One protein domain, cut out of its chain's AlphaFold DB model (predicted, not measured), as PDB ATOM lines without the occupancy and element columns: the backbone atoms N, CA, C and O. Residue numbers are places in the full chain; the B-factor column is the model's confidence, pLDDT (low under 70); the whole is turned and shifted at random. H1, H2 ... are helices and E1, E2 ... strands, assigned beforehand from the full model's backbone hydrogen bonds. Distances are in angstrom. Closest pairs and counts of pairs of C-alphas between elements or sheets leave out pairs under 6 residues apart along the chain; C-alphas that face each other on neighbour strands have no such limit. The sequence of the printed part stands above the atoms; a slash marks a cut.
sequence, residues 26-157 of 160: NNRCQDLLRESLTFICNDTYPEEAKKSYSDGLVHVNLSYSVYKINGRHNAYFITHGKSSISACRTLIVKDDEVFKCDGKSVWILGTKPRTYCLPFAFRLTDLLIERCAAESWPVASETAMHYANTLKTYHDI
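This is residues 26 to 157 of the 160 residues of an uncharacterized protein of Glossina austeni (UniProt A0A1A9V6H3). A strongly twisted sheet of eight strands curls like part of a barrel, with H3, the longest helix, packed across its strands E2, E3 and E8. H2 sits beside H3, the short H1 packs on the sheet near E7 and E8, and the small H4 lies away from the other helices after E8. The printed part has 132 residues, with four named helices and eight named strands in the order H1 E1 H2 E2 E3 E4 E5 E6 E7 H3 E8 H4. The mixed sheet runs E6 E5 E4 E1 E2 E3 E8 E7, with E3 and E8 parallel and the other neighbours antiparallel. The class is mixed, helices and strands; the whole is compact, with a radius of gyration of the C-alphas of 13.6 A and spans of 36 by 35 by 26 A.

H1 is residues 27 to 32, with C-alpha 27 at (8.144, 26.335, 91.896). E1, residues 37 to 44, is 19.9 A long and bends by 60 degrees at residue 40. H2 is residues 47 to 53. E2, residues 63 to 69, is 19.7 A long, and E3, residues 75 to 80, is 16.7 A. E4 is residues 90 to 93, E5 residues 98 to 101, E6 residues 104 to 107 and E7 residues 114 to 118. H3, residues 123 to 133, is 15.3 A long and begins at C-alpha 123 (14.265, 47.489, 99.811). E8, residues 142 to 147, is 16.6 A long. H4, residues 151 to 155, ends at C-alpha 155 (36.278, 33.774, 92.603).

E2 and E3 form a hairpin, with N 67 and O 77 2.8 A apart. E1 and E2 are antiparallel, with N 38 and O 68 2.9 A apart. E3 and E8 are parallel at 14 degrees, with N 78 and O 144 2.8 A apart. E7 is an edge strand, antiparallel to E8, with N 145 and O 116 2.7 A apart. E4 is staggered: residues 90 to 91 pair with E1, N 37 and O 91 being 2.8 A apart, and residues 91 to 93 with E5, N 100 and O 92 being 2.8 A apart. E4, E5 and E6 form a meander, each strand the antiparallel neighbour of the one before; N 101 and O 104 are 2.8 A apart. H3 is on the sheet at a height of 8.2 A and runs across the strands, at 84 degrees to E2 on the local plane. The closest C-alphas of H3 and E1 are those of Cys 132 and Asp 43, 5.5 A apart. H2 touches H3 at a shallow tilt of 23 degrees, opposite ways, closest at the C-alphas of Ala 49 and Leu 124, 6.7 A. H1 is on the sheet at a height of 8.4 A; its closest C-alpha to E7 is that of Cys 29, 5.4 A from Cys 117. In H1, H2 and H3 every O i to N i+4 pair is within hydrogen-bond range; in H4 0 of 1 is, and 0 of 2 O i to N i+3 pairs.

The two C-alphas farthest apart are those of Gly 71 and His 155, 38.2 A. The printed part has no cut, and no link is long. Mean pLDDT of the printed part is 90.3; residues 151 to 157 are under 70.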
ATOM      1  N   ASN A  26      12.743  26.954  90.396       78.62
ATOM      2  CA  ASN A  26      11.981  26.506  91.553       78.62
ATOM      3  C   ASN A  26      10.494  26.895  91.399       78.62
ATOM      4  O   ASN A  26      10.166  27.878  90.730       78.62
ATOM      5  N   ASN A  27       9.595  26.147  92.048       75.62
ATOM      6  CA  ASN A  27       8.144  26.335  91.896       75.62
ATOM      7  C   ASN A  27       7.691  27.785  92.145       75.62
ATOM      8  O   ASN A  27       6.852  28.300  91.414       75.62
ATOM      9  N   ARG A  28       8.294  28.478  93.124       76.44
ATOM     10  CA  ARG A  28       7.969  29.887  93.416       76.44
ATOM     11  C   ARG A  28       8.270  30.799  92.228       76.44
ATOM     12  O   ARG A  28       7.487  31.690  91.918       76.44
ATOM     13  N   CYS A  29       9.386  30.571  91.549       87.56
ATOM     14  CA  CYS A  29       9.736  31.326  90.357       87.56
ATOM     15  C   CYS A  29       8.891  30.957  89.141       87.56
ATOM     16  O   CYS A  29       8.590  31.841  88.345       87.56
ATOM     17  N   GLN A  30       8.484  29.694  89.000       86.62
ATOM     18  CA  GLN A  30       7.607  29.279  87.900       86.62
ATOM     19  C   GLN A  30       6.271  30.029  87.928       86.62
ATOM     20  O   GLN A  30       5.817  30.509  86.890       86.62
ATOM     21  N   ASP A  31       5.677  30.192  89.111       87.38
ATOM     22  CA  ASP A  31       4.413  30.917  89.260       87.38
ATOM     23  C   ASP A  31       4.567  32.413  88.963       87.38
ATOM     24  O   ASP A  31       3.727  33.010  88.279       87.38
ATOM     25  N   LEU A  32       5.648  33.023  89.456       89.69
ATOM     26  CA  LEU A  32       5.923  34.446  89.267       89.69
ATOM     27  C   LEU A  32       6.255  34.782  87.803       89.69
ATOM     28  O   LEU A  32       5.797  35.798  87.286       89.69
ATOM     29  N   LEU A  33       7.006  33.918  87.115       93.50
ATOM     30  CA  LEU A  33       7.560  34.159  85.774       93.50
ATOM     31  C   LEU A  33       6.779  33.473  84.646       93.50
ATOM     32  O   LEU A  33       7.302  33.269  83.550       93.50
ATOM     33  N   ARG A  34       5.516  33.121  84.900       91.06
ATOM     34  CA  ARG A  34       4.629  32.503  83.905       91.06
ATOM     35  C   ARG A  34       4.285  33.446  82.750       91.06
ATOM     36  O   ARG A  34       4.092  32.994  81.619       91.06
ATOM     37  N   GLU A  35       4.186  34.734  83.053       94.00
ATOM     38  CA  GLU A  35       3.753  35.768  82.120       94.00
ATOM     39  C   GLU A  35       4.920  36.384  81.339       94.00
ATOM     40  O   GLU A  35       6.098  36.208  81.656       94.00
ATOM     41  N   SER A  36       4.579  37.122  80.282       97.06
ATOM     42  CA  SER A  36       5.568  37.908  79.541       97.06
ATOM     43  C   SER A  36       6.119  39.064  80.376       97.06
ATOM     44  O   SER A  36       5.452  39.607  81.256       97.06
ATOM     45  N   LEU A  37       7.344  39.459  80.061       98.00
ATOM     46  CA  LEU A  37       8.071  40.541  80.699       98.00
ATOM     47  C   LEU A  37       8.251  41.692  79.708       98.00
ATOM     48  O   LEU A  37       8.599  41.451  78.549       98.00
ATOM     49  N   THR A  38       8.072  42.926  80.171       97.44
ATOM     50  CA  THR A  38       8.304  44.142  79.376       97.44
ATOM     51  C   THR A  38       9.504  44.897  79.924       97.44
ATOM     52  O   THR A  38       9.578  45.160  81.123       97.44
ATOM     53  N   PHE A  39      10.445  45.238  79.046       97.00
ATOM     54  CA  PHE A  39      11.629  46.017  79.399       97.00
ATOM     55  C   PHE A  39      11.260  47.380  79.992       97.00
ATOM     56  O   PHE A  39      10.391  48.069  79.456       97.00
ATOM     57  N   ILE A  40      11.945  47.766  81.069       95.12
ATOM     58  CA  ILE A  40      11.848  49.102  81.665       95.12
ATOM     59  C   ILE A  40      13.122  49.884  81.353       95.12
ATOM     60  O   ILE A  40      13.074  50.903  80.669       95.12
ATOM     61  N   CYS A  41      14.262  49.408  81.848       95.38
ATOM     62  CA  CYS A  41      15.506  50.168  81.826       95.38
ATOM     63  C   CYS A  41      16.733  49.266  82.041       95.38
ATOM     64  O   CYS A  41      16.629  48.097  82.425       95.38
ATOM     65  N   ASN A  42      17.904  49.848  81.784       95.50
ATOM     66  CA  ASN A  42      19.217  49.282  82.066       95.50
ATOM     67  C   ASN A  42      20.000  50.269  82.922       95.50
ATOM     68  O   ASN A  42      19.951  51.468  82.660       95.50
ATOM     69  N   ASP A  43      20.779  49.755  83.862       95.94
ATOM     70  CA  ASP A  43      21.682  50.563  84.677       95.94
ATOM     71  C   ASP A  43      22.831  49.679  85.205       95.94
ATOM     72  O   ASP A  43      23.043  48.545  84.759       95.94
ATOM     73  N   THR A  44      23.632  50.208  86.117       96.00
ATOM     74  CA  THR A  44      24.794  49.567  86.718       96.00
ATOM     75  C   THR A  44      24.672  49.558  88.237       96.00
ATOM     76  O   THR A  44      24.182  50.507  88.847       96.00
ATOM     77  N   TYR A  45      25.073  48.447  88.853       96.00
ATOM     78  CA  TYR A  45      24.828  48.182  90.264       96.00
ATOM     79  C   TYR A  45      25.504  49.246  91.144       96.00
ATOM     80  O   TYR A  45      26.730  49.411  91.059       96.00
ATOM     81  N   PRO A  46      24.749  49.974  91.982       95.62
ATOM     82  CA  PRO A  46      25.274  51.154  92.643       95.62
ATOM     83  C   PRO A  46      26.095  50.818  93.888       95.62
ATOM     84  O   PRO A  46      25.851  49.837  94.596       95.62
ATOM     85  N   GLU A  47      27.063  51.683  94.190       95.19
ATOM     86  CA  GLU A  47      27.946  51.534  95.351       95.19
ATOM     87  C   GLU A  47      27.166  51.522  96.675       95.19
ATOM     88  O   GLU A  47      27.463  50.731  97.568       95.19
ATOM     89  N   GLU A  48      26.123  52.347  96.783       93.81
ATOM     90  CA  GLU A  48      25.248  52.426  97.958       93.81
ATOM     91  C   GLU A  48      24.534  51.097  98.256       93.81
ATOM     92  O   GLU A  48      24.487  50.664  99.411       93.81
ATOM     93  N   ALA A  49      24.057  50.397  97.220       94.62
ATOM     94  CA  ALA A  49      23.442  49.082  97.361       94.62
ATOM     95  C   ALA A  49      24.475  48.042  97.787       94.62
ATOM     96  O   ALA A  49      24.207  47.218  98.663       94.62
ATOM     97  N   LYS A  50      25.681  48.091  97.206       93.62
ATOM     98  CA  LYS A  50      26.753  47.157  97.567       93.62
ATOM     99  C   LYS A  50      27.168  47.330  99.027       93.62
ATOM    100  O   LYS A  50      27.310  46.329  99.718       93.62
ATOM    101  N   LYS A  51      27.304  48.571  99.504       92.75
ATOM    102  CA  LYS A  51      27.638  48.880 100.905       92.75
ATOM    103  C   LYS A  51      26.531  48.484 101.883       92.75
ATOM    104  O   LYS A  51      26.837  48.004 102.965       92.75
ATOM    105  N   SER A  52      25.268  48.693 101.514       95.00
ATOM    106  CA  SER A  52      24.137  48.484 102.430       95.00
ATOM    107  C   SER A  52      23.726  47.018 102.564       95.00
ATOM    108  O   SER A  52      23.296  46.603 103.635       95.00
ATOM    109  N   TYR A  53      23.844  46.238 101.485       92.75
ATOM    110  CA  TYR A  53      23.326  44.866 101.435       92.75
ATOM    111  C   TYR A  53      24.405  43.792 101.326       92.75
ATOM    112  O   TYR A  53      24.097  42.622 101.533       92.75
ATOM    113  N   SER A  54      25.648  44.158 100.995       89.62
ATOM    114  CA  SER A  54      26.768  43.219 100.865       89.62
ATOM    115  C   SER A  54      26.462  42.000  99.976       89.62
ATOM    116  O   SER A  54      26.970  40.911 100.230       89.62
ATOM    117  N   ASP A  55      25.644  42.168  98.925       83.50
ATOM    118  CA  ASP A  55      25.270  41.075  98.012       83.50
ATOM    119  C   ASP A  55      26.531  40.496  97.343       83.50
ATOM    120  O   ASP A  55      27.201  41.178  96.565       83.50
ATOM    121  N   GLY A  56      26.883  39.250  97.673       86.81
ATOM    122  CA  GLY A  56      28.067  38.552  97.161       86.81
ATOM    123  C   GLY A  56      27.976  38.149  95.685       86.81
ATOM    124  O   GLY A  56      28.988  37.798  95.088       86.81
ATOM    125  N   LEU A  57      26.794  38.224  95.071       89.62
ATOM    126  CA  LEU A  57      26.553  37.824  93.680       89.62
ATOM    127  C   LEU A  57      26.708  38.978  92.679       89.62
ATOM    128  O   LEU A  57      26.443  38.811  91.488       89.62
ATOM    129  N   VAL A  58      27.124  40.157  93.142       92.38
ATOM    130  CA  VAL A  58      27.274  41.371  92.325       92.38
ATOM    131  C   VAL A  58      28.483  42.189  92.767       92.38
ATOM    132  O   VAL A  58      28.914  42.130  93.917       92.38
ATOM    133  N   HIS A  59      29.017  43.008  91.867       92.56
ATOM    134  CA  HIS A  59      30.014  44.036  92.179       92.56
ATOM    135  C   HIS A  59      29.510  45.406  91.724       92.56
ATOM    136  O   HIS A  59      28.604  45.501  90.896       92.56
ATOM    137  N   VAL A  60      30.097  46.472  92.270       93.56
ATOM    138  CA  VAL A  60      29.788  47.847  91.849       93.56
ATOM    139  C   VAL A  60      30.037  47.986  90.348       93.56
ATOM    140  O   VAL A  60      31.010  47.449  89.830       93.56
ATOM    141  N   ASN A  61      29.164  48.711  89.656       94.81
ATOM    142  CA  ASN A  61      29.165  48.896  88.204       94.81
ATOM    143  C   ASN A  61      28.807  47.649  87.374       94.81
ATOM    144  O   ASN A  61      28.819  47.714  86.143       94.81
ATOM    145  N   LEU A  62      28.437  46.523  87.998       94.75
ATOM    146  CA  LEU A  62      27.890  45.381  87.265       94.75
ATOM    147  C   LEU A  62      26.576  45.788  86.586       94.75
ATOM    148  O   LEU A  62      25.651  46.247  87.247       94.75
ATOM    149  N   SER A  63      26.470  45.603  85.272       95.69
ATOM    150  CA  SER A  63      25.245  45.935  84.533       95.69
ATOM    151  C   SER A  63      24.050  45.112  85.017       95.69
ATOM    152  O   SER A  63      24.189  43.897  85.184       95.69
ATOM    153  N   TYR A  64      22.877  45.723  85.119       97.00
ATOM    154  CA  TYR A  64      21.613  45.025  85.314       97.00
ATOM    155  C   TYR A  64      20.507  45.617  84.435       97.00
ATOM    156  O   TYR A  64      20.612  46.738  83.934       97.00
ATOM    157  N   SER A  65      19.450  44.834  84.236       96.94
ATOM    158  CA  SER A  65      18.259  45.227  83.482       96.94
ATOM    159  C   SER A  65      17.018  44.979  84.326       96.94
ATOM    160  O   SER A  65      16.926  43.937  84.982       96.94
ATOM    161  N   VAL A  66      16.053  45.893  84.262       97.00
ATOM    162  CA  VAL A  66      14.768  45.778  84.961       97.00
ATOM    163  C   VAL A  66      13.652  45.538  83.955       97.00
ATOM    164  O   VAL A  66      13.532  46.229  82.941       97.00
ATOM    165  N   TYR A  67      12.801  44.568  84.274       97.31
ATOM    166  CA  TYR A  67      11.610  44.217  83.520       97.31
ATOM    167  C   TYR A  67      10.381  44.219  84.423       97.31
ATOM    168  O   TYR A  67      10.431  43.750  85.561       97.31
ATOM    169  N   LYS A  68       9.251  44.680  83.892       96.56
ATOM    170  CA  LYS A  68       7.936  44.511  84.512       96.56
ATOM    171  C   LYS A  68       7.385  43.131  84.177       96.56
ATOM    172  O   LYS A  68       7.400  42.743  83.010       96.56
ATOM    173  N   ILE A  69       6.853  42.424  85.169       97.06
ATOM    174  CA  ILE A  69       6.114  41.177  84.959       97.06
ATOM    175  C   ILE A  69       4.668  41.532  84.596       97.06
ATOM    176  O   ILE A  69       3.941  42.127  85.395       97.06
ATOM    177  N   ASN A  70       4.243  41.204  83.377       96.44
ATOM    178  CA  ASN A  70       2.901  41.545  82.905       96.44
ATOM    179  C   ASN A  70       1.834  40.726  83.648       96.44
ATOM    180  O   ASN A  70       2.075  39.600  84.066       96.44
ATOM    181  N   GLY A  71       0.648  41.306  83.849       93.88
ATOM    182  CA  GLY A  71      -0.458  40.639  84.555       93.88
ATOM    183  C   GLY A  71      -0.281  40.500  86.075       93.88
ATOM    184  O   GLY A  71      -1.187  40.006  86.743       93.88
ATOM    185  N   ARG A  72       0.840  40.963  86.641       93.50
ATOM    186  CA  ARG A  72       1.114  40.978  88.083       93.50
ATOM    187  C   ARG A  72       1.157  42.416  88.605       93.50
ATOM    188  O   ARG A  72       1.656  43.322  87.938       93.50
ATOM    189  N   HIS A  73       0.609  42.637  89.798       93.19
ATOM    190  CA  HIS A  73       0.675  43.941  90.453       93.19
ATOM    191  C   HIS A  73       2.093  44.162  90.991       93.19
ATOM    192  O   HIS A  73       2.589  43.296  91.697       93.19
ATOM    193  N   ASN A  74       2.737  45.275  90.616       94.38
ATOM    194  CA  ASN A  74       4.073  45.706  91.067       94.38
ATOM    195  C   ASN A  74       5.125  44.586  91.195       94.38
ATOM    196  O   ASN A  74       5.877  44.535  92.167       94.38
ATOM    197  N   ALA A  75       5.176  43.690  90.210       96.31
ATOM    198  CA  ALA A  75       6.121  42.586  90.194       96.31
ATOM    199  C   ALA A  75       7.178  42.788  89.106       96.31
ATOM    200  O   ALA A  75       6.861  43.174  87.973       96.31
ATOM    201  N   TYR A  76       8.435  42.510  89.451       97.12
ATOM    202  CA  TYR A  76       9.581  42.836  88.605       97.12
ATOM    203  C   TYR A  76      10.538  41.663  88.442       97.12
ATOM    204  O   TYR A  76      10.665  40.799  89.307       97.12
ATOM    205  N   PHE A  77      11.243  41.655  87.320       97.38
ATOM    206  CA  PHE A  77      12.360  40.762  87.060       97.38
ATOM    207  C   PHE A  77      13.613  41.608  86.845       97.38
ATOM    208  O   PHE A  77      13.642  42.465  85.962       97.38
ATOM    209  N   ILE A  78      14.638  41.377  87.660       97.38
ATOM    210  CA  ILE A  78      15.915  42.085  87.600       97.38
ATOM    211  C   ILE A  78      16.990  41.075  87.222       97.38
ATOM    212  O   ILE A  78      17.251  40.132  87.966       97.38
ATOM    213  N   THR A  79      17.627  41.268  86.069       96.88
ATOM    214  CA  THR A  79      18.730  40.410  85.617       96.88
ATOM    215  C   THR A  79      20.066  41.120  85.755       96.88
ATOM    216  O   THR A  79      20.265  42.185  85.181       96.88
ATOM    217  N   HIS A  80      20.999  40.492  86.462       96.31
ATOM    218  CA  HIS A  80      22.345  40.984  86.726       96.31
ATOM    219  C   HIS A  80      23.351  40.332  85.783       96.31
ATOM    220  O   HIS A  80      23.306  39.128  85.521       96.31
ATOM    221  N   GLY A  81      24.302  41.133  85.315       93.31
ATOM    222  CA  GLY A  81      25.306  40.745  84.337       93.31
ATOM    223  C   GLY A  81      24.817  40.870  82.895       93.31
ATOM    224  O   GLY A  81      23.679  40.547  82.549       93.31
ATOM    225  N   LYS A  82      25.720  41.335  82.027       87.12
ATOM    226  CA  LYS A  82      25.464  41.456  80.592       87.12
ATOM    227  C   LYS A  82      25.296  40.070  79.977       87.12
ATOM    228  O   LYS A  82      26.186  39.228  80.084       87.12
ATOM    229  N   SER A  83      24.176  39.852  79.304       88.62
ATOM    230  CA  SER A  83      23.862  38.588  78.637       88.62
ATOM    231  C   SER A  83      23.033  38.819  77.373       88.62
ATOM    232  O   SER A  83      22.697  39.953  77.028       88.62
ATOM    233  N   SER A  84      22.699  37.734  76.672       88.00
ATOM    234  CA  SER A  84      21.842  37.759  75.482       88.00
ATOM    235  C   SER A  84      20.438  38.309  75.755       88.00
ATOM    236  O   SER A  84      19.762  38.700  74.807       88.00
ATOM    237  N   ILE A  85      20.018  38.383  77.025       92.69
ATOM    238  CA  ILE A  85      18.703  38.898  77.407       92.69
ATOM    239  C   ILE A  85      18.693  40.389  77.773       92.69
ATOM    240  O   ILE A  85      17.624  40.967  77.896       92.69
ATOM    241  N   SER A  86      19.847  41.052  77.920       88.81
ATOM    242  CA  SER A  86      19.916  42.459  78.375       88.81
ATOM    243  C   SER A  86      19.397  43.490  77.355       88.81
ATOM    244  O   SER A  86      19.248  44.662  77.689       88.81
ATOM    245  N   ALA A  87      19.159  43.080  76.106       86.50
ATOM    246  CA  ALA A  87      18.711  43.953  75.014       86.50
ATOM    247  C   ALA A  87      17.281  43.650  74.527       86.50
ATOM    248  O   ALA A  87      16.836  44.237  73.542       86.50
ATOM    249  N   CYS A  88      16.576  42.720  75.174       95.50
ATOM    250  CA  CYS A  88      15.237  42.316  74.757       95.50
ATOM    251  C   CYS A  88      14.214  43.378  75.138       95.50
ATOM    252  O   CYS A  88      14.236  43.876  76.261       95.50
ATOM    253  N   ARG A  89      13.256  43.667  74.256       96.88
ATOM    254  CA  ARG A  89      12.100  44.502  74.629       96.88
ATOM    255  C   ARG A  89      11.017  43.693  75.325       96.88
ATOM    256  O   ARG A  89      10.374  44.181  76.253       96.88
ATOM    257  N   THR A  90      10.846  42.449  74.892       97.75
ATOM    258  CA  THR A  90       9.940  41.469  75.483       97.75
ATOM    259  C   THR A  90      10.689  40.199  75.846       97.75
ATOM    260  O   THR A  90      11.558  39.730  75.104       97.75
ATOM    261  N   LEU A  91      10.340  39.628  76.992       97.81
ATOM    262  CA  LEU A  91      10.979  38.431  77.517       97.81
ATOM    263  C   LEU A  91       9.943  37.417  77.990       97.81
ATOM    264  O   LEU A  91       8.904  37.770  78.533       97.81
ATOM    265  N   ILE A  92      10.234  36.137  77.793       97.12
ATOM    266  CA  ILE A  92       9.530  35.035  78.450       97.12
ATOM    267  C   ILE A  92      10.593  34.141  79.059       97.12
ATOM    268  O   ILE A  92      11.446  33.617  78.338       97.12
ATOM    269  N   VAL A  93      10.522  33.942  80.369       95.56
ATOM    270  CA  VAL A  93      11.425  33.033  81.071       95.56
ATOM    271  C   VAL A  93      10.904  31.610  80.892       95.56
ATOM    272  O   VAL A  93       9.720  31.338  81.089       95.56
ATOM    273  N   LYS A  94      11.765  30.702  80.432       93.56
ATOM    274  CA  LYS A  94      11.459  29.263  80.375       93.56
ATOM    275  C   LYS A  94      12.187  28.515  81.469       93.56
ATOM    276  O   LYS A  94      11.603  27.615  82.058       93.56
ATOM    277  N   ASP A  95      13.423  28.918  81.725       91.31
ATOM    278  CA  ASP A  95      14.244  28.402  82.802       91.31
ATOM    279  C   ASP A  95      15.339  29.407  83.188       91.31
ATOM    280  O   ASP A  95      15.446  30.458  82.554       91.31
ATOM    281  N   ASP A  96      16.191  29.060  84.155       91.00
ATOM    282  CA  ASP A  96      17.384  29.847  84.521       91.00
ATOM    283  C   ASP A  96      18.320  30.088  83.318       91.00
ATOM    284  O   ASP A  96      18.960  31.131  83.216       91.00
ATOM    285  N   GLU A  97      18.401  29.136  82.384       92.44
ATOM    286  CA  GLU A  97      19.300  29.201  81.220       92.44
ATOM    287  C   GLU A  97      18.584  29.536  79.906       92.44
ATOM    288  O   GLU A  97      19.248  29.828  78.906       92.44
ATOM    289  N   VAL A  98      17.250  29.463  79.870       94.00
ATOM    290  CA  VAL A  98      16.470  29.441  78.624       94.00
ATOM    291  C   VAL A  98      15.397  30.518  78.636       94.00
ATOM    292  O   VAL A  98      14.507  30.538  79.486       94.00
ATOM    293  N   PHE A  99      15.419  31.369  77.616       95.56
ATOM    294  CA  PHE A  99      14.508  32.500  77.493       95.56
ATOM    295  C   PHE A  99      13.969  32.606  76.067       95.56
ATOM    296  O   PHE A  99      14.599  32.150  75.112       95.56
ATOM    297  N   LYS A 100      12.815  33.255  75.897       97.19
ATOM    298  CA  LYS A 100      12.434  33.854  74.611       97.19
ATOM    299  C   LYS A 100      12.625  35.361  74.697       97.19
ATOM    300  O   LYS A 100      11.942  36.009  75.477       97.19
ATOM    301  N   CYS A 101      13.526  35.885  73.885       97.06
ATOM    302  CA  CYS A 101      13.840  37.297  73.728       97.06
ATOM    303  C   CYS A 101      13.240  37.790  72.413       97.06
ATOM    304  O   CYS A 101      13.614  37.283  71.353       97.06
ATOM    305  N   ASP A 102      12.286  38.718  72.459       97.12
ATOM    306  CA  ASP A 102      11.615  39.247  71.260       97.12
ATOM    307  C   ASP A 102      11.125  38.133  70.311       97.12
ATOM    308  O   ASP A 102      11.297  38.165  69.092       97.12
ATOM    309  N   GLY A 103      10.558  37.079  70.909       95.94
ATOM    310  CA  GLY A 103      10.042  35.896  70.216       95.94
ATOM    311  C   GLY A 103      11.086  34.839  69.832       95.94
ATOM    312  O   GLY A 103      10.702  33.715  69.502       95.94
ATOM    313  N   LYS A 104      12.388  35.133  69.924       96.75
ATOM    314  CA  LYS A 104      13.481  34.202  69.593       96.75
ATOM    315  C   LYS A 104      14.003  33.493  70.836       96.75
ATOM    316  O   LYS A 104      14.242  34.126  71.858       96.75
ATOM    317  N   SER A 105      14.220  32.183  70.747       95.88
ATOM    318  CA  SER A 105      14.860  31.443  71.836       95.88
ATOM    319  C   SER A 105      16.325  31.855  71.979       95.88
ATOM    320  O   SER A 105      17.052  31.919  70.986       95.88
ATOM    321  N   VAL A 106      16.748  32.123  73.210       94.81
ATOM    322  CA  VAL A 106      18.131  32.441  73.570       94.81
ATOM    323  C   VAL A 106      18.546  31.625  74.790       94.81
ATOM    324  O   VAL A 106      17.718  31.295  75.640       94.81
ATOM    325  N   TRP A 107      19.839  31.309  74.855       93.69
ATOM    326  CA  TRP A 107      20.430  30.497  75.912       93.69
ATOM    327  C   TRP A 107      21.589  31.239  76.572       93.69
ATOM    328  O   TRP A 107      22.376  31.898  75.885       93.69
ATOM    329  N   ILE A 108      21.701  31.112  77.890       90.44
ATOM    330  CA  ILE A 108      22.824  31.614  78.687       90.44
ATOM    331  C   ILE A 108      23.573  30.390  79.221       90.44
ATOM    332  O   ILE A 108      23.182  29.804  80.223       90.44
ATOM    333  N   LEU A 109      24.619  29.963  78.508       85.75
ATOM    334  CA  LEU A 109      25.336  28.713  78.785       85.75
ATOM    335  C   LEU A 109      26.716  28.966  79.398       85.75
ATOM    336  O   LEU A 109      27.371  29.964  79.105       85.75
ATOM    337  N   GLY A 110      27.186  28.019  80.214       83.31
ATOM    338  CA  GLY A 110      28.555  28.004  80.747       83.31
ATOM    339  C   GLY A 110      28.814  28.954  81.922       83.31
ATOM    340  O   GLY A 110      29.920  28.965  82.453       83.31
ATOM    341  N   THR A 111      27.813  29.718  82.361       83.62
ATOM    342  CA  THR A 111      27.933  30.717  83.439       83.62
ATOM    343  C   THR A 111      27.152  30.356  84.708       83.62
ATOM    344  O   THR A 111      27.218  31.093  85.694       83.62
ATOM    345  N   LYS A 112      26.444  29.214  84.692       88.12
ATOM    346  CA  LYS A 112      25.557  28.722  85.761       88.12
ATOM    347  C   LYS A 112      24.591  29.812  86.251       88.12
ATOM    348  O   LYS A 112      24.693  30.231  87.410       88.12
ATOM    349  N   PRO A 113      23.709  30.329  85.382       91.06
ATOM    350  CA  PRO A 113      22.759  31.344  85.796       91.06
ATOM    351  C   PRO A 113      21.809  30.814  86.874       91.06
ATOM    352  O   PRO A 113      21.593  29.604  86.993       91.06
ATOM    353  N   ARG A 114      21.290  31.722  87.700       92.12
ATOM    354  CA  ARG A 114      20.381  31.401  88.809       92.12
ATOM    355  C   ARG A 114      19.323  32.474  88.972       92.12
ATOM    356  O   ARG A 114      19.664  33.657  88.966       92.12
ATOM    357  N   THR A 115      18.085  32.060  89.217       93.69
ATOM    358  CA  THR A 115      16.978  32.956  89.568       93.69
ATOM    359  C   THR A 115      16.494  32.710  90.991       93.69
ATOM    360  O   THR A 115      16.177  31.586  91.386       93.69
ATOM    361  N   TYR A 116      16.380  33.788  91.762       92.94
ATOM    362  CA  TYR A 116      15.831  33.797  93.113       92.94
ATOM    363  C   TYR A 116      14.574  34.657  93.142       92.94
ATOM    364  O   TYR A 116      14.611  35.814  92.742       92.94
ATOM    365  N   CYS A 117      13.460  34.112  93.627       94.19
ATOM    366  CA  CYS A 117      12.192  34.836  93.675       94.19
ATOM    367  C   CYS A 117      11.823  35.195  95.108       94.19
ATOM    368  O   CYS A 117      11.789  34.338  95.993       94.19
ATOM    369  N   LEU A 118      11.555  36.480  95.304       93.44
ATOM    370  CA  LEU A 118      11.220  37.129  96.558       93.44
ATOM    371  C   LEU A 118       9.718  37.446  96.530       93.44
ATOM    372  O   LEU A 118       9.314  38.375  95.831       93.44
ATOM    373  N   PRO A 119       8.874  36.682  97.247       91.19
ATOM    374  CA  PRO A 119       7.427  36.906  97.294       91.19
ATOM    375  C   PRO A 119       7.048  37.997  98.315       91.19
ATOM    376  O   PRO A 119       6.044  37.885  99.015       91.19
ATOM    377  N   PHE A 120       7.918  38.988  98.499       91.44
ATOM    378  CA  PHE A 120       7.764  40.070  99.464       91.44
ATOM    379  C   PHE A 120       8.552  41.299  99.005       91.44
ATOM    380  O   PHE A 120       9.527  41.180  98.258       91.44
ATOM    381  N   ALA A 121       8.156  42.468  99.509       93.69
ATOM    382  CA  ALA A 121       8.865  43.715  99.263       93.69
ATOM    383  C   ALA A 121      10.268  43.686  99.876       93.69
ATOM    384  O   ALA A 121      10.437  43.373 101.059       93.69
ATOM    385  N   PHE A 122      11.278  44.029  99.080       94.25
ATOM    386  CA  PHE A 122      12.668  44.022  99.510       94.25
ATOM    387  C   PHE A 122      13.348  45.322  99.099       94.25
ATOM    388  O   PHE A 122      13.515  45.595  97.919       94.25
ATOM    389  N   ARG A 123      13.800  46.117 100.075       94.12
ATOM    390  CA  ARG A 123      14.265  47.489  99.811       94.12
ATOM    391  C   ARG A 123      15.417  47.583  98.799       94.12
ATOM    392  O   ARG A 123      15.526  48.594  98.113       94.12
ATOM    393  N   LEU A 124      16.246  46.541  98.670       95.06
ATOM    394  CA  LEU A 124      17.272  46.496  97.625       95.06
ATOM    395  C   LEU A 124      16.654  46.556  96.220       95.06
ATOM    396  O   LEU A 124      17.171  47.269  95.367       95.06
ATOM    397  N   THR A 125      15.566  45.828  95.966       95.38
ATOM    398  CA  THR A 125      14.944  45.796  94.636       95.38
ATOM    399  C   THR A 125      14.315  47.140  94.306       95.38
ATOM    400  O   THR A 125      14.537  47.640  93.208       95.38
ATOM    401  N   ASP A 126      13.642  47.770  95.270       94.44
ATOM    402  CA  ASP A 126      13.095  49.123  95.111       94.44
ATOM    403  C   ASP A 126      14.192  50.132  94.761       94.44
ATOM    404  O   ASP A 126      14.046  50.890  93.809       94.44
ATOM    405  N   LEU A 127      15.326  50.096  95.471       94.19
ATOM    406  CA  LEU A 127      16.461  50.985  95.213       94.19
ATOM    407  C   LEU A 127      17.011  50.816  93.790       94.19
ATOM    408  O   LEU A 127      17.287  51.807  93.114       94.19
ATOM    409  N   LEU A 128      17.158  49.574  93.318       96.00
ATOM    410  CA  LEU A 128      17.610  49.300  91.951       96.00
ATOM    411  C   LEU A 128      16.592  49.798  90.913       96.00
ATOM    412  O   LEU A 128      16.970  50.383  89.901       96.00
ATOM    413  N   ILE A 129      15.297  49.605  91.156       95.56
ATOM    414  CA  ILE A 129      14.251  50.036  90.224       95.56
ATOM    415  C   ILE A 129      14.154  51.569  90.177       95.56
ATOM    416  O   ILE A 129      14.164  52.129  89.083       95.56
ATOM    417  N   GLU A 130      14.119  52.243  91.331       93.88
ATOM    418  CA  GLU A 130      14.088  53.711  91.461       93.88
ATOM    419  C   GLU A 130      15.256  54.355  90.702       93.88
ATOM    420  O   GLU A 130      15.071  55.288  89.917       93.88
ATOM    421  N   ARG A 131      16.469  53.820  90.887       93.06
ATOM    422  CA  ARG A 131      17.671  54.331  90.224       93.06
ATOM    423  C   ARG A 131      17.622  54.146  88.707       93.06
ATOM    424  O   ARG A 131      17.962  55.062  87.965       93.06
ATOM    425  N   CYS A 132      17.171  52.979  88.262       93.69
ATOM    426  CA  CYS A 132      17.115  52.616  86.852       93.69
ATOM    427  C   CYS A 132      16.019  53.378  86.084       93.69
ATOM    428  O   CYS A 132      16.234  53.783  84.941       93.69
ATOM    429  N   ALA A 133      14.850  53.589  86.697       89.12
ATOM    430  CA  ALA A 133      13.719  54.283  86.080       89.12
ATOM    431  C   ALA A 133      13.802  55.820  86.179       89.12
ATOM    432  O   ALA A 133      13.046  56.507  85.499       89.12
ATOM    433  N   ALA A 134      14.726  56.355  86.988       78.19
ATOM    434  CA  ALA A 134      14.960  57.790  87.199       78.19
ATOM    435  C   ALA A 134      13.745  58.595  87.716       78.19
ATOM    436  O   ALA A 134      13.746  59.826  87.662       78.19
ATOM    437  N   GLU A 135      12.728  57.922  88.257       75.56
ATOM    438  CA  GLU A 135      11.554  58.522  88.894       75.56
ATOM    439  C   GLU A 135      11.065  57.663  90.068       75.56
ATOM    440  O   GLU A 135      11.471  56.510  90.229       75.56
ATOM    441  N   SER A 136      10.189  58.222  90.909       74.81
ATOM    442  CA  SER A 136       9.563  57.462  91.992       74.81
ATOM    443  C   SER A 136       8.743  56.316  91.407       74.81
ATOM    444  O   SER A 136       7.738  56.552  90.732       74.81
ATOM    445  N   TRP A 137       9.163  55.086  91.681       82.81
ATOM    446  CA  TRP A 137       8.542  53.895  91.123       82.81
ATOM    447  C   TRP A 137       7.685  53.172  92.173       82.81
ATOM    448  O   TRP A 137       8.004  53.232  93.362       82.81
ATOM    449  N   PRO A 138       6.587  52.490  91.789       88.12
ATOM    450  CA  PRO A 138       5.809  51.706  92.739       88.12
ATOM    451  C   PRO A 138       6.662  50.644  93.435       88.12
ATOM    452  O   PRO A 138       7.356  49.879  92.759       88.12
ATOM    453  N   VAL A 139       6.534  50.568  94.765       91.56
ATOM    454  CA  VAL A 139       7.197  49.561  95.608       91.56
ATOM    455  C   VAL A 139       6.921  48.168  95.062       91.56
ATOM    456  O   VAL A 139       5.763  47.801  94.823       91.56
ATOM    457  N   ALA A 140       7.986  47.398  94.870       94.50
ATOM    458  CA  ALA A 140       7.904  46.035  94.394       94.50
ATOM    459  C   ALA A 140       7.231  45.154  95.449       94.50
ATOM    460  O   ALA A 140       7.713  45.030  96.571       94.50
ATOM    461  N   SER A 141       6.122  44.509  95.094       95.50
ATOM    462  CA  SER A 141       5.495  43.503  95.959       95.50
ATOM    463  C   SER A 141       6.142  42.133  95.797       95.50
ATOM    464  O   SER A 141       6.180  41.353  96.745       95.50
ATOM    465  N   GLU A 142       6.657  41.846  94.600       95.56
ATOM    466  CA  GLU A 142       7.347  40.604  94.265       95.56
ATOM    467  C   GLU A 142       8.522  40.908  93.330       95.56
ATOM    468  O   GLU A 142       8.448  41.790  92.467       95.56
ATOM    469  N   THR A 143       9.632  40.190  93.470       96.94
ATOM    470  CA  THR A 143      10.767  40.348  92.552       96.94
ATOM    471  C   THR A 143      11.444  39.021  92.255       96.94
ATOM    472  O   THR A 143      11.690  38.222  93.153       96.94
ATOM    473  N   ALA A 144      11.793  38.801  90.995       96.88
ATOM    474  CA  ALA A 144      12.695  37.743  90.571       96.88
ATOM    475  C   ALA A 144      14.078  38.332  90.264       96.88
ATOM    476  O   ALA A 144      14.226  39.162  89.369       96.88
ATOM    477  N   MET A 145      15.088  37.892  91.006       96.06
ATOM    478  CA  MET A 145      16.490  38.277  90.873       96.06
ATOM    479  C   MET A 145      17.225  37.196  90.087       96.06
ATOM    480  O   MET A 145      17.489  36.112  90.606       96.06
ATOM    481  N   HIS A 146      17.541  37.480  88.830       96.06
ATOM    482  CA  HIS A 146      18.327  36.607  87.970       96.06
ATOM    483  C   HIS A 146      19.785  37.066  87.937       96.06
ATOM    484  O   HIS A 146      20.074  38.255  87.817       96.06
ATOM    485  N   TYR A 147      20.709  36.117  88.011       94.62
ATOM    486  CA  TYR A 147      22.146  36.344  87.942       94.62
ATOM    487  C   TYR A 147      22.693  35.556  86.761       94.62
ATOM    488  O   TYR A 147      22.773  34.331  86.818       94.62
ATOM    489  N   ALA A 148      23.074  36.248  85.684       92.56
ATOM    490  CA  ALA A 148      23.484  35.606  84.437       92.56
ATOM    491  C   ALA A 148      24.842  34.895  84.538       92.56
ATOM    492  O   ALA A 148      25.162  34.064  83.690       92.56
ATOM    493  N   ASN A 149      25.660  35.224  85.541       89.81
ATOM    494  CA  ASN A 149      26.935  34.565  85.795       89.81
ATOM    495  C   ASN A 149      27.231  34.512  87.291       89.81
ATOM    496  O   ASN A 149      27.608  35.522  87.876       89.81
ATOM    497  N   THR A 150      27.097  33.326  87.879       75.81
ATOM    498  CA  THR A 150      27.411  33.107  89.296       75.81
ATOM    499  C   THR A 150      28.850  32.639  89.511       75.81
ATOM    500  O   THR A 150      29.371  32.746  90.614       75.81
ATOM    501  N   LEU A 151      29.536  32.159  88.467       66.00
ATOM    502  CA  LEU A 151      30.906  31.645  88.562       66.00
ATOM    503  C   LEU A 151      31.952  32.747  88.762       66.00
ATOM    504  O   LEU A 151      32.902  32.553  89.514       66.00
ATOM    505  N   LYS A 152      31.789  33.902  88.104       58.75
ATOM    506  CA  LYS A 152      32.733  35.023  88.256       58.75
ATOM    507  C   LYS A 152      32.719  35.616  89.662       58.75
ATOM    508  O   LYS A 152      33.747  36.076  90.127       58.75
ATOM    509  N   THR A 153      31.577  35.575  90.333       53.22
ATOM    510  CA  THR A 153      31.402  36.192  91.650       53.22
ATOM    511  C   THR A 153      31.913  35.327  92.794       53.22
ATOM    512  O   THR A 153      32.306  35.879  93.808       53.22
ATOM    513  N   TYR A 154      31.995  34.000  92.633       46.88
ATOM    514  CA  TYR A 154      32.625  33.140  93.645       46.88
ATOM    515  C   TYR A 154      34.146  33.326  93.723       46.88
ATOM    516  O   TYR A 154      34.695  33.295  94.815       46.88
ATOM    517  N   HIS A 155      34.824  33.578  92.599       42.41
ATOM    518  CA  HIS A 155      36.278  33.774  92.603       42.41
ATOM    519  C   HIS A 155      36.735  35.102  93.227       42.41
ATOM    520  O   HIS A 155      37.871  35.184  93.679       42.41
ATOM    521  N   ASP A 156      35.858  36.108  93.304       42.19
ATOM    522  CA  ASP A 156      36.159  37.385  93.968       42.19
ATOM    523  C   ASP A 156      35.876  37.359  95.488       42.19
ATOM    524  O   ASP A 156      36.256  38.291  96.194       42.19
ATOM    525  N   ILE A 157      35.221  36.311  96.011       45.47
ATOM    526  CA  ILE A 157      34.941  36.150  97.454       45.47
ATOM    527  C   ILE A 157      36.145  35.537  98.195       45.47
ATOM    528  O   ILE A 157      36.304  35.781  99.385       45.47
TER     529      ILE A 157